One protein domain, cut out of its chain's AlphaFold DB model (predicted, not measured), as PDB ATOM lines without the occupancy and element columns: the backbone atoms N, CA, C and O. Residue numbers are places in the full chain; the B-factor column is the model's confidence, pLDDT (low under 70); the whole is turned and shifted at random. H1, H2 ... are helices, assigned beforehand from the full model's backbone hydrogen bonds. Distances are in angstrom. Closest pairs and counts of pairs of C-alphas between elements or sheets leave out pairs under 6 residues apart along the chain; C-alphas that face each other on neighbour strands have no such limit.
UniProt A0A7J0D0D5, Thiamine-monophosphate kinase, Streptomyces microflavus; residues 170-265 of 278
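Overview. This is residues 170 to 265 of the 278 residues of the protein "Thiamine-monophosphate kinase" of Streptomyces microflavus (UniProt A0A7J0D0D5). The longest helix, H4, runs out from one end of H6, which belongs to a cluster of four short helices, H1, H2, H5 and H6, mostly crossed. At the far end from that cluster lies small H3, which touches no helix, on a wide loop of chain that runs out after H2 and comes back to H4. The printed part has 96 residues with six named helices, H1 to H6 in chain order, and no named strand: all helix. It is elongated, spanning 42 by 27 by 20 A, and only just loose, close to compact, with a radius of gyration of the C-alphas of 15.2 A.

Arrangement. Start at H4, residues 219 to 230; its residues 219 to 221 alone touch H6, residues 258 to 264, at a shallow tilt of 30 degrees, the same way, with closest C-alphas Leu 219 and Leu 263 at 4.9 A. H6 touches H1, residues 170 to 178, at a steep 67 degrees, opposite ways; C-alphas 171 and 261 come closest, 5.5 A. H6 is about perpendicular, at 88 degrees, to H5, residues 245 to 254, and touches it, closest at C-alphas 251 and 258, 5.3 A. H1 touches H2, residues 185 to 192, at 81 degrees, about perpendicular, closest at C-alphas 170 and 191, 4.0 A. H3, residues 200 to 206, is apart from H4. In all six helices every O i to N i+4 pair is within hydrogen-bond range.

Along the chain. Find C-alpha 219 at (-40.663, 49.453, -43.715); from there H4 runs 16.3 A to C-alpha 230 at (-44.992, 61.094, -33.160). H5 measures 14.4 A and H1 12.0 A.

Size, cuts and confidence. C-alphas 180 and 208 are farthest apart, 44.2 A. The links H3 to H4 and H4 to H5 are long. The printed part has no cut, and no printed residue is under 70 in pLDDT.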
ATOM      1  N   SER A 170     -41.464  44.457 -54.497       96.12
ATOM      2  CA  SER A 170     -40.892  45.382 -55.486       96.12
ATOM      3  C   SER A 170     -39.361  45.319 -55.488       96.12
ATOM      4  O   SER A 170     -38.743  45.250 -56.547       96.12
ATOM      5  N   ALA A 171     -38.739  45.227 -54.308       96.38
ATOM      6  CA  ALA A 171     -37.287  45.152 -54.169       96.38
ATOM      7  C   ALA A 171     -36.688  43.839 -54.685       96.38
ATOM      8  O   ALA A 171     -35.682  43.853 -55.399       96.38
ATOM      9  N   ALA A 172     -37.343  42.712 -54.409       96.56
ATOM     10  CA  ALA A 172     -36.990  41.435 -55.017       96.56
ATOM     11  C   ALA A 172     -37.181  41.473 -56.547       96.56
ATOM     12  O   ALA A 172     -36.311  41.029 -57.294       96.56
ATOM     13  N   GLY A 173     -38.275  42.070 -57.031       96.69
ATOM     14  CA  GLY A 173     -38.548  42.266 -58.458       96.69
ATOM     15  C   GLY A 173     -37.492  43.109 -59.166       96.69
ATOM     16  O   GLY A 173     -36.997  42.727 -60.228       96.69
ATOM     17  N   TYR A 174     -37.084  44.212 -58.543       95.88
ATOM     18  CA  TYR A 174     -35.971  45.039 -58.991       95.88
ATOM     19  C   TYR A 174     -34.676  44.226 -59.087       95.88
ATOM     20  O   TYR A 174     -33.974  44.310 -60.097       95.88
ATOM     21  N   ALA A 175     -34.360  43.405 -58.079       96.00
ATOM     22  CA  ALA A 175     -33.164  42.562 -58.088       96.00
ATOM     23  C   ALA A 175     -33.191  41.538 -59.238       96.00
ATOM     24  O   ALA A 175     -32.186  41.368 -59.934       96.00
ATOM     25  N   VAL A 176     -34.346  40.913 -59.490       95.94
ATOM     26  CA  VAL A 176     -34.563  39.994 -60.621       95.94
ATOM     27  C   VAL A 176     -34.329  40.711 -61.956       95.94
ATOM     28  O   VAL A 176     -33.531  40.248 -62.776       95.94
ATOM     29  N   LEU A 177     -34.968  41.867 -62.160       95.38
ATOM     30  CA  LEU A 177     -34.843  42.668 -63.383       95.38
ATOM     31  C   LEU A 177     -33.407  43.155 -63.613       95.38
ATOM     32  O   LEU A 177     -32.908  43.092 -64.738       95.38
ATOM     33  N   SER A 178     -32.732  43.584 -62.545       94.25
ATOM     34  CA  SER A 178     -31.353  44.087 -62.573       94.25
ATOM     35  C   SER A 178     -30.338  43.021 -62.973       94.25
ATOM     36  O   SER A 178     -29.301  43.339 -63.547       94.25
ATOM     37  N   ARG A 179     -30.638  41.746 -62.706       94.25
ATOM     38  CA  ARG A 179     -29.828  40.599 -63.136       94.25
ATOM     39  C   ARG A 179     -30.168  40.120 -64.556       94.25
ATOM     40  O   ARG A 179     -29.581  39.148 -65.016       94.25
ATOM     41  N   GLY A 180     -31.093  40.788 -65.250       94.25
ATOM     42  CA  GLY A 180     -31.524  40.444 -66.609       94.25
ATOM     43  C   GLY A 180     -32.619  39.377 -66.671       94.25
ATOM     44  O   GLY A 180     -33.036  38.991 -67.762       94.25
ATOM     45  N   PHE A 181     -33.123  38.918 -65.526       94.81
ATOM     46  CA  PHE A 181     -34.191  37.928 -65.475       94.81
ATOM     47  C   PHE A 181     -35.575  38.580 -65.601       94.81
ATOM     48  O   PHE A 181     -35.764  39.787 -65.410       94.81
ATOM     49  N   ARG A 182     -36.567  37.754 -65.952       94.31
ATOM     50  CA  ARG A 182     -37.992  38.127 -66.055       94.31
ATOM     51  C   ARG A 182     -38.902  37.209 -65.227       94.31
ATOM     52  O   ARG A 182     -40.122  37.288 -65.337       94.31
ATOM     53  N   SER A 183     -38.308  36.354 -64.397       93.56
ATOM     54  CA  SER A 183     -38.987  35.398 -63.524       93.56
ATOM     55  C   SER A 183     -38.324  35.357 -62.139       93.56
ATOM     56  O   SER A 183     -37.099  35.475 -62.085       93.56
ATOM     57  N   PRO A 184     -39.084  35.119 -61.054       95.62
ATOM     58  CA  PRO A 184     -40.521  34.826 -61.049       95.62
ATOM     59  C   PRO A 184     -41.387  36.049 -61.389       95.62
ATOM     60  O   PRO A 184     -41.093  37.171 -60.980       95.62
ATOM     61  N   ARG A 185     -42.452  35.822 -62.170       95.69
ATOM     62  CA  ARG A 185     -43.265  36.894 -62.766       95.69
ATOM     63  C   ARG A 185     -43.923  37.789 -61.712       95.69
ATOM     64  O   ARG A 185     -43.899  38.998 -61.879       95.69
ATOM     65  N   ALA A 186     -44.408  37.214 -60.613       96.31
ATOM     66  CA  ALA A 186     -45.121  37.957 -59.575       96.31
ATOM     67  C   ALA A 186     -44.272  39.073 -58.924       96.31
ATOM     68  O   ALA A 186     -44.762  40.176 -58.719       96.31
ATOM     69  N   PHE A 187     -42.977  38.844 -58.679       96.75
ATOM     70  CA  PHE A 187     -42.079  39.881 -58.145       96.75
ATOM     71  C   PHE A 187     -41.736  40.937 -59.196       96.75
ATOM     72  O   PHE A 187     -41.713  42.132 -58.909       96.75
ATOM     73  N   VAL A 188     -41.496  40.502 -60.435       97.00
ATOM     74  CA  VAL A 188     -41.256  41.411 -61.560       97.00
ATOM     75  C   VAL A 188     -42.458  42.329 -61.785       97.00
ATOM     76  O   VAL A 188     -42.283  43.528 -61.993       97.00
ATOM     77  N   GLU A 189     -43.671  41.786 -61.719       96.69
ATOM     78  CA  GLU A 189     -44.908  42.555 -61.821       96.69
ATOM     79  C   GLU A 189     -45.101  43.468 -60.617       96.69
ATOM     80  O   GLU A 189     -45.359  44.640 -60.841       96.69
ATOM     81  N   ALA A 190     -44.830  43.023 -59.386       96.19
ATOM     82  CA  ALA A 190     -44.894  43.894 -58.209       96.19
ATOM     83  C   ALA A 190     -43.991  45.141 -58.325       96.19
ATOM     84  O   ALA A 190     -44.364  46.212 -57.856       96.19
ATOM     85  N   HIS A 191     -42.830  45.035 -58.988       96.62
ATOM     86  CA  HIS A 191     -41.970  46.196 -59.265       96.62
ATOM     87  C   HIS A 191     -42.491  47.096 -60.398       96.62
ATOM     88  O   HIS A 191     -42.325  48.322 -60.374       96.62
ATOM     89  N   ARG A 192     -43.067  46.489 -61.441       96.56
ATOM     90  CA  ARG A 192     -43.543  47.188 -62.647       96.56
ATOM     91  C   ARG A 192     -44.915  47.825 -62.468       96.56
ATOM     92  O   ARG A 192     -45.153  48.864 -63.062       96.56
ATOM     93  N   ARG A 193     -45.794  47.175 -61.712       95.38
ATOM     94  CA  ARG A 193     -47.210  47.470 -61.482       95.38
ATOM     95  C   ARG A 193     -47.532  47.125 -60.019       95.38
ATOM     96  O   ARG A 193     -48.050  46.043 -59.753       95.38
ATOM     97  N   PRO A 194     -47.154  47.979 -59.056       95.25
ATOM     98  CA  PRO A 194     -47.571  47.775 -57.675       95.25
ATOM     99  C   PRO A 194     -49.104  47.795 -57.580       95.25
ATOM    100  O   PRO A 194     -49.756  48.510 -58.337       95.25
ATOM    101  N   GLU A 195     -49.659  47.041 -56.629       95.44
ATOM    102  CA  GLU A 195     -51.107  46.920 -56.394       95.44
ATOM    103  C   GLU A 195     -51.455  47.390 -54.966       95.44
ATOM    104  O   GLU A 195     -51.631  46.566 -54.062       95.44
ATOM    105  N   PRO A 196     -51.494  48.711 -54.696       95.44
ATOM    106  CA  PRO A 196     -51.813  49.222 -53.370       95.44
ATOM    107  C   PRO A 196     -53.263  48.888 -52.977       95.44
ATOM    108  O   PRO A 196     -54.185  49.091 -53.772       95.44
ATOM    109  N   PRO A 197     -53.524  48.441 -51.737       96.19
ATOM    110  CA  PRO A 197     -54.880  48.172 -51.272       96.19
ATOM    111  C   PRO A 197     -55.599  49.482 -50.902       96.19
ATOM    112  O   PRO A 197     -55.799  49.769 -49.725       96.19
ATOM    113  N   TYR A 198     -56.015  50.283 -51.892       97.88
ATOM    114  CA  TYR A 198     -56.548  51.646 -51.693       97.88
ATOM    115  C   TYR A 198     -57.646  51.758 -50.627       97.88
ATOM    116  O   TYR A 198     -57.674  52.712 -49.854       97.88
ATOM    117  N   HIS A 199     -58.540  50.769 -50.549       96.94
ATOM    118  CA  HIS A 199     -59.642  50.749 -49.584       96.94
ATOM    119  C   HIS A 199     -59.177  50.611 -48.127       96.94
ATOM    120  O   HIS A 199     -59.900  51.010 -47.213       96.94
ATOM    121  N   ALA A 200     -57.989  50.044 -47.897       97.44
ATOM    122  CA  ALA A 200     -57.486  49.780 -46.558       97.44
ATOM    123  C   ALA A 200     -57.162  51.070 -45.799       97.44
ATOM    124  O   ALA A 200     -57.309  51.101 -44.582       97.44
ATOM    125  N   GLY A 201     -56.787  52.136 -46.508       97.38
ATOM    126  CA  GLY A 201     -56.497  53.433 -45.908       97.38
ATOM    127  C   GLY A 201     -57.715  54.059 -45.213       97.38
ATOM    128  O   GLY A 201     -57.736  54.162 -43.985       97.38
ATOM    129  N   PRO A 202     -58.779  54.404 -45.962       97.44
ATOM    130  CA  PRO A 202     -60.035  54.892 -45.390       97.44
ATOM    131  C   PRO A 202     -60.659  53.933 -44.366       97.44
ATOM    132  O   PRO A 202     -61.224  54.375 -43.367       97.44
ATOM    133  N   ALA A 203     -60.541  52.615 -44.577       97.44
ATOM    134  CA  ALA A 203     -61.026  51.630 -43.612       97.44
ATOM    135  C   ALA A 203     -60.259  51.701 -42.281       97.44
ATOM    136  O   ALA A 203     -60.884  51.719 -41.222       97.44
ATOM    137  N   ALA A 204     -58.926  51.790 -42.318       97.31
ATOM    138  CA  ALA A 204     -58.097  51.938 -41.124       97.31
ATOM    139  C   ALA A 204     -58.406  53.247 -40.382       97.31
ATOM    140  O   ALA A 204     -58.558  53.233 -39.160       97.31
ATOM    141  N   ALA A 205     -58.597  54.354 -41.109       96.75
ATOM    142  CA  ALA A 205     -59.034  55.623 -40.530       96.75
ATOM    143  C   ALA A 205     -60.386  55.488 -39.804       96.75
ATOM    144  O   ALA A 205     -60.519  55.904 -38.653       96.75
ATOM    145  N   GLY A 206     -61.370  54.830 -40.431       96.19
ATOM    146  CA  GLY A 206     -62.680  54.561 -39.827       96.19
ATOM    147  C   GLY A 206     -62.632  53.642 -38.598       96.19
ATOM    148  O   GLY A 206     -63.481  53.755 -37.716       96.19
ATOM    149  N   LEU A 207     -61.627  52.766 -38.511       96.38
ATOM    150  CA  LEU A 207     -61.371  51.896 -37.357       96.38
ATOM    151  C   LEU A 207     -60.554  52.580 -36.245       96.38
ATOM    152  O   LEU A 207     -60.321  51.967 -35.202       96.38
ATOM    153  N   GLY A 208     -60.146  53.838 -36.435       96.12
ATOM    154  CA  GLY A 208     -59.426  54.618 -35.430       96.12
ATOM    155  C   GLY A 208     -57.907  54.467 -35.478       96.12
ATOM    156  O   GLY A 208     -57.261  54.599 -34.438       96.12
ATOM    157  N   ALA A 209     -57.329  54.195 -36.654       97.88
ATOM    158  CA  ALA A 209     -55.882  54.261 -36.840       97.88
ATOM    159  C   ALA A 209     -55.330  55.609 -36.349       97.88
ATOM    160  O   ALA A 209     -55.840  56.676 -36.692       97.88
ATOM    161  N   THR A 210     -54.289  55.548 -35.521       98.19
ATOM    162  CA  THR A 210     -53.714  56.722 -34.854       98.19
ATOM    163  C   THR A 210     -52.675  57.421 -35.722       98.19
ATOM    164  O   THR A 210     -52.617  58.646 -35.729       98.19
ATOM    165  N   ALA A 211     -51.885  56.664 -36.484       98.62
ATOM    166  CA  ALA A 211     -50.975  57.175 -37.500       98.62
ATOM    167  C   ALA A 211     -50.870  56.211 -38.679       98.62
ATOM    168  O   ALA A 211     -51.010  54.999 -38.515       98.62
ATOM    169  N   MET A 212     -50.603  56.757 -39.865       98.25
ATOM    170  CA  MET A 212     -50.516  55.998 -41.108       98.25
ATOM    171  C   MET A 212     -49.452  56.576 -42.047       98.25
ATOM    172  O   MET A 212     -49.112  57.760 -41.986       98.25
ATOM    173  N   THR A 213     -48.913  55.705 -42.898       97.62
ATOM    174  CA  THR A 213     -48.049  56.028 -44.038       97.62
ATOM    175  C   THR A 213     -48.113  54.869 -45.033       97.62
ATOM    176  O   THR A 213     -48.381  53.730 -44.636       97.62
ATOM    177  N   ASP A 214     -47.884  55.140 -46.313       96.44
ATOM    178  CA  ASP A 214     -47.541  54.111 -47.290       96.44
ATOM    179  C   ASP A 214     -46.111  53.602 -47.027       96.44
ATOM    180  O   ASP A 214     -45.327  54.255 -46.334       96.44
ATOM    181  N   VAL A 215     -45.779  52.420 -47.557       95.44
ATOM    182  CA  VAL A 215     -44.413  51.879 -47.499       95.44
ATOM    183  C   VAL A 215     -43.799  51.936 -48.893       95.44
ATOM    184  O   VAL A 215     -44.088  51.080 -49.734       95.44
ATOM    185  N   SER A 216     -42.938  52.923 -49.121       91.00
ATOM    186  CA  SER A 216     -42.312  53.204 -50.420       91.00
ATOM    187  C   SER A 216     -40.784  53.219 -50.356       91.00
ATOM    188  O   SER A 216     -40.142  52.674 -51.258       91.00
ATOM    189  N   ASP A 217     -40.196  53.742 -49.277       89.19
ATOM    190  CA  ASP A 217     -38.742  53.762 -49.053       89.19
ATOM    191  C   ASP A 217     -38.257  52.556 -48.219       89.19
ATOM    192  O   ASP A 217     -37.056  52.329 -48.056       89.19
ATOM    193  N   GLY A 218     -39.195  51.745 -47.723       92.62
ATOM    194  CA  GLY A 218     -38.947  50.525 -46.960       92.62
ATOM    195  C   GLY A 218     -39.476  50.630 -45.535       92.62
ATOM    196  O   GLY A 218     -39.472  51.702 -44.934       92.62
ATOM    197  N   LEU A 219     -39.903  49.493 -44.970       95.56
ATOM    198  CA  LEU A 219     -40.663  49.453 -43.715       95.56
ATOM    199  C   LEU A 219     -39.999  50.250 -42.581       95.56
ATOM    200  O   LEU A 219     -40.672  50.982 -41.862       95.56
ATOM    201  N   VAL A 220     -38.682  50.117 -42.413       96.31
ATOM    202  CA  VAL A 220     -37.948  50.785 -41.329       96.31
ATOM    203  C   VAL A 220     -37.821  52.288 -41.569       96.31
ATOM    204  O   VAL A 220     -37.910  53.051 -40.611       96.31
ATOM    205  N   ALA A 221     -37.618  52.722 -42.815       95.88
ATOM    206  CA  ALA A 221     -37.501  54.141 -43.140       95.88
ATOM    207  C   ALA A 221     -38.837  54.860 -42.906       95.88
ATOM    208  O   ALA A 221     -38.887  55.854 -42.181       95.88
ATOM    209  N   ASP A 222     -39.929  54.291 -43.417       97.00
ATOM    210  CA  ASP A 222     -41.259  54.896 -43.330       97.00
ATOM    211  C   ASP A 222     -41.824  54.871 -41.901       97.00
ATOM    212  O   ASP A 222     -42.385  55.862 -41.426       97.00
ATOM    213  N   LEU A 223     -41.578  53.797 -41.141       97.81
ATOM    214  CA  LEU A 223     -41.858  53.796 -39.701       97.81
ATOM    215  C   LEU A 223     -40.938  54.743 -38.927       97.81
ATOM    216  O   LEU A 223     -41.352  55.280 -37.902       97.81
ATOM    217  N   GLY A 224     -39.719  54.985 -39.410       98.00
ATOM    218  CA  GLY A 224     -38.830  56.016 -38.880       98.00
ATOM    219  C   GLY A 224     -39.465  57.404 -38.956       98.00
ATOM    220  O   GLY A 224     -39.465  58.123 -37.958       98.00
ATOM    221  N   HIS A 225     -40.099  57.737 -40.086       98.12
ATOM    222  CA  HIS A 225     -40.843  58.990 -40.244       98.12
ATOM    223  C   HIS A 225     -42.010  59.109 -39.250       98.12
ATOM    224  O   HIS A 225     -42.208  60.176 -38.667       98.12
ATOM    225  N   ILE A 226     -42.766  58.026 -39.013       98.56
ATOM    226  CA  ILE A 226     -43.822  58.007 -37.981       98.56
ATOM    227  C   ILE A 226     -43.216  58.185 -36.588       98.56
ATOM    228  O   ILE A 226     -43.671  59.027 -35.818       98.56
ATOM    229  N   ALA A 227     -42.173  57.424 -36.253       98.56
ATOM    230  CA  ALA A 227     -41.530  57.475 -34.945       98.56
ATOM    231  C   ALA A 227     -41.022  58.888 -34.613       98.56
ATOM    232  O   ALA A 227     -41.247  59.379 -33.505       98.56
ATOM    233  N   GLU A 228     -40.398  59.561 -35.582       98.62
ATOM    234  CA  GLU A 228     -39.934  60.941 -35.447       98.62
ATOM    235  C   GLU A 228     -41.100  61.924 -35.288       98.62
ATOM    236  O   GLU A 228     -41.130  62.692 -34.321       98.62
ATOM    237  N   ALA A 229     -42.095  61.869 -36.180       98.50
ATOM    238  CA  ALA A 229     -43.241  62.779 -36.161       98.50
ATOM    239  C   ALA A 229     -44.090  62.638 -34.884       98.50
ATOM    240  O   ALA A 229     -44.571  63.637 -34.343       98.50
ATOM    241  N   SER A 230     -44.250  61.412 -34.384       98.62
ATOM    242  CA  SER A 230     -44.992  61.094 -33.160       98.62
ATOM    243  C   SER A 230     -44.162  61.167 -31.883       98.62
ATOM    244  O   SER A 230     -44.727  61.113 -30.792       98.62
ATOM    245  N   LYS A 231     -42.834  61.297 -31.982       98.44
ATOM    246  CA  LYS A 231     -41.906  61.264 -30.837       98.44
ATOM    247  C   LYS A 231     -42.039  59.979 -30.009       98.44
ATOM    248  O   LYS A 231     -42.027  60.007 -28.777       98.44
ATOM    249  N   VAL A 232     -42.156  58.845 -30.695       98.56
ATOM    250  CA  VAL A 232     -42.256  57.507 -30.092       98.56
ATOM    251  C   VAL A 232     -41.117  56.611 -30.570       98.56
ATOM    252  O   VAL A 232     -40.380  56.943 -31.494       98.56
ATOM    253  N   ARG A 233     -40.970  55.443 -29.940       98.19
ATOM    254  CA  ARG A 233     -40.155  54.347 -30.469       98.19
ATOM    255  C   ARG A 233     -41.083  53.268 -30.998       98.19
ATOM    256  O   ARG A 233     -42.025  52.891 -30.307       98.19
ATOM    257  N   ILE A 234     -40.763  52.745 -32.173       98.12
ATOM    258  CA  ILE A 234     -41.451  51.604 -32.765       98.12
ATOM    259  C   ILE A 234     -40.526  50.394 -32.655       98.12
ATOM    260  O   ILE A 234     -39.391  50.436 -33.127       98.12
ATOM    261  N   ASP A 235     -40.994  49.345 -31.981       96.25
ATOM    262  CA  ASP A 235     -40.264  48.086 -31.821       96.25
ATOM    263  C   ASP A 235     -40.855  47.031 -32.761       96.25
ATOM    264  O   ASP A 235     -42.039  46.695 -32.671       96.25
ATOM    265  N   LEU A 236     -40.034  46.532 -33.687       95.25
ATOM    266  CA  LEU A 236     -40.433  45.551 -34.690       95.25
ATOM    267  C   LEU A 236     -39.824  44.194 -34.370       95.25
ATOM    268  O   LEU A 236     -38.606  44.029 -34.307       95.25
ATOM    269  N   ARG A 237     -40.682  43.181 -34.267       94.56
ATOM    270  CA  ARG A 237     -40.254  41.789 -34.137       94.56
ATOM    271  C   ARG A 237     -40.200  41.160 -35.521       94.56
ATOM    272  O   ARG A 237     -41.235  40.779 -36.058       94.56
ATOM    273  N   SER A 238     -39.001  41.018 -36.080       90.88
ATOM    274  CA  SER A 238     -38.802  40.439 -37.419       90.88
ATOM    275  C   SER A 238     -39.383  39.030 -37.566       90.88
ATOM    276  O   SER A 238     -39.849  38.683 -38.640       90.88
ATOM    277  N   GLY A 239     -39.434  38.245 -36.483       92.19
ATOM    278  CA  GLY A 239     -40.062  36.920 -36.477       92.19
ATOM    279  C   GLY A 239     -41.588  36.916 -36.662       92.19
ATOM    280  O   GLY A 239     -42.160  35.841 -36.791       92.19
ATOM    281  N   LEU A 240     -42.246  38.083 -36.652       91.56
ATOM    282  CA  LEU A 240     -43.666  38.238 -36.997       91.56
ATOM    283  C   LEU A 240     -43.877  38.652 -38.462       91.56
ATOM    284  O   LEU A 240     -45.017  38.844 -38.876       91.56
ATOM    285  N   ILE A 241     -42.799  38.857 -39.222       91.88
ATOM    286  CA  ILE A 241     -42.879  39.247 -40.625       91.88
ATOM    287  C   ILE A 241     -42.781  37.991 -41.485       91.88
ATOM    288  O   ILE A 241     -41.755  37.308 -41.497       91.88
ATOM    289  N   ASP A 242     -43.836  37.730 -42.247       90.12
ATOM    290  CA  ASP A 242     -43.859  36.637 -43.206       90.12
ATOM    291  C   ASP A 242     -42.972  36.952 -44.413       90.12
ATOM    292  O   ASP A 242     -43.164  37.942 -45.123       90.12
ATOM    293  N   ILE A 243     -42.006  36.069 -44.672       93.94
ATOM    294  CA  ILE A 243     -41.171  36.104 -45.872       93.94
ATOM    295  C   ILE A 243     -41.632  34.977 -46.800       93.94
ATOM    296  O   ILE A 243     -41.481  33.802 -46.452       93.94
ATOM    297  N   PRO A 244     -42.168  35.287 -47.995       93.75
ATOM    298  CA  PRO A 244     -42.550  34.262 -48.957       93.75
ATOM    299  C   PRO A 244     -41.361  33.368 -49.325       93.75
ATOM    300  O   PRO A 244     -40.258  33.862 -49.573       93.75
ATOM    301  N   SER A 245     -41.582  32.058 -49.442       95.00
ATOM    302  CA  SER A 245     -40.529  31.102 -49.818       95.00
ATOM    303  C   SER A 245     -39.851  31.480 -51.139       95.00
ATOM    304  O   SER A 245     -38.628  31.532 -51.207       95.00
ATOM    305  N   GLN A 246     -40.631  31.888 -52.145       95.19
ATOM    306  CA  GLN A 246     -40.096  32.350 -53.430       95.19
ATOM    307  C   GLN A 246     -39.192  33.584 -53.298       95.19
ATOM    308  O   GLN A 246     -38.248  33.733 -54.067       95.19
ATOM    309  N   MET A 247     -39.451  34.473 -52.332       96.81
ATOM    310  CA  MET A 247     -38.560  35.606 -52.063       96.81
ATOM    311  C   MET A 247     -37.228  35.115 -51.488       96.81
ATOM    312  O   MET A 247     -36.174  35.619 -51.869       96.81
ATOM    313  N   SER A 248     -37.263  34.095 -50.628       96.00
ATOM    314  CA  SER A 248     -36.055  33.457 -50.095       96.00
ATOM    315  C   SER A 248     -35.231  32.787 -51.199       96.00
ATOM    316  O   SER A 248     -34.014  32.965 -51.230       96.00
ATOM    317  N   ASP A 249     -35.881  32.115 -52.154       96.00
ATOM    318  CA  ASP A 249     -35.213  31.501 -53.311       96.00
ATOM    319  C   ASP A 249     -34.495  32.549 -54.177       96.00
ATOM    320  O   ASP A 249     -33.340  32.365 -54.572       96.00
ATOM    321  N   ILE A 250     -35.153  33.687 -54.446       96.00
ATOM    322  CA  ILE A 250     -34.531  34.811 -55.163       96.00
ATOM    323  C   ILE A 250     -33.345  35.339 -54.353       96.00
ATOM    324  O   ILE A 250     -32.271  35.536 -54.918       96.00
ATOM    325  N   GLY A 251     -33.525  35.540 -53.043       95.12
ATOM    326  CA  GLY A 251     -32.484  35.997 -52.122       95.12
ATOM    327  C   GLY A 251     -31.236  35.121 -52.183       95.12
ATOM    328  O   GLY A 251     -30.133  35.623 -52.410       95.12
ATOM    329  N   GLN A 252     -31.408  33.801 -52.108       95.19
ATOM    330  CA  GLN A 252     -30.320  32.836 -52.246       95.19
ATOM    331  C   GLN A 252     -29.634  32.932 -53.616       95.19
ATOM    332  O   GLN A 252     -28.404  32.944 -53.686       95.19
ATOM    333  N   ALA A 253     -30.405  33.041 -54.701       93.62
ATOM    334  CA  ALA A 253     -29.864  33.123 -56.057       93.62
ATOM    335  C   ALA A 253     -29.047  34.404 -56.305       93.62
ATOM    336  O   ALA A 253     -28.083  34.384 -57.073       93.62
ATOM    337  N   VAL A 254     -29.414  35.523 -55.670       92.81
ATOM    338  CA  VAL A 254     -28.745  36.823 -55.867       92.81
ATOM    339  C   VAL A 254     -27.792  37.215 -54.735       92.81
ATOM    340  O   VAL A 254     -27.115  38.239 -54.864       92.81
ATOM    341  N   GLY A 255     -27.699  36.401 -53.678       93.06
ATOM    342  CA  GLY A 255     -26.828  36.613 -52.519       93.06
ATOM    343  C   GLY A 255     -27.311  37.716 -51.572       93.06
ATOM    344  O   GLY A 255     -26.490  38.467 -51.051       93.06
ATOM    345  N   VAL A 256     -28.627  37.853 -51.388       94.19
ATOM    346  CA  VAL A 256     -29.259  38.874 -50.536       94.19
ATOM    347  C   VAL A 256     -30.183  38.205 -49.521       94.19
ATOM    348  O   VAL A 256     -30.949  37.311 -49.869       94.19
ATOM    349  N   ASP A 257     -30.130  38.653 -48.268       94.94
ATOM    350  CA  ASP A 257     -31.097  38.254 -47.244       94.94
ATOM    351  C   ASP A 257     -32.473  38.878 -47.567       94.94
ATOM    352  O   ASP A 257     -32.571  40.109 -47.615       94.94
ATOM    353  N   PRO A 258     -33.536  38.079 -47.786       94.88
ATOM    354  CA  PRO A 258     -34.856  38.594 -48.150       94.88
ATOM    355  C   PRO A 258     -35.445  39.544 -47.097       94.88
ATOM    356  O   PRO A 258     -36.204  40.450 -47.451       94.88
ATOM    357  N   LEU A 259     -35.055  39.420 -45.822       95.00
ATOM    358  CA  LEU A 259     -35.489  40.357 -44.787       95.00
ATOM    359  C   LEU A 259     -34.989  41.783 -45.071       95.00
ATOM    360  O   LEU A 259     -35.668  42.752 -44.735       95.00
ATOM    361  N   GLN A 260     -33.852  41.953 -45.755       94.56
ATOM    362  CA  GLN A 260     -33.376  43.282 -46.147       94.56
ATOM    363  C   GLN A 260     -34.318  43.967 -47.138       94.56
ATOM    364  O   GLN A 260     -34.521  45.177 -47.031       94.56
ATOM    365  N   TRP A 261     -34.928  43.223 -48.063       95.62
ATOM    366  CA  TRP A 261     -35.914  43.780 -48.993       95.62
ATOM    367  C   TRP A 261     -37.180  44.232 -48.280       95.62
ATOM    368  O   TRP A 261     -37.713  45.293 -48.593       95.62
ATOM    369  N   VAL A 262     -37.640  43.462 -47.294       94.81
ATOM    370  CA  VAL A 262     -38.790  43.833 -46.460       94.81
ATOM    371  C   VAL A 262     -38.491  45.102 -45.658       94.81
ATOM    372  O   VAL A 262     -39.282  46.043 -45.663       94.81
ATOM    373  N   LEU A 263     -37.348  45.142 -44.967       94.38
ATOM    374  CA  LEU A 263     -37.035  46.212 -44.019       94.38
ATOM    375  C   LEU A 263     -36.598  47.515 -44.692       94.38
ATOM    376  O   LEU A 263     -36.896  48.589 -44.176       94.38
ATOM    377  N   THR A 264     -35.877  47.429 -45.811       92.44
ATOM    378  CA  THR A 264     -35.206  48.587 -46.430       92.44
ATOM    379  C   THR A 264     -35.664  48.886 -47.853       92.44
ATOM    380  O   THR A 264     -35.117  49.785 -48.480       92.44
ATOM    381  N   GLY A 265     -36.642  48.135 -48.368       89.81
ATOM    382  CA  GLY A 265     -37.163  48.332 -49.714       89.81
ATOM    383  C   GLY A 265     -36.098  48.161 -50.799       89.81
ATOM    384  O   GLY A 265     -35.137  47.392 -50.677       89.81
TER     385      GLY A 265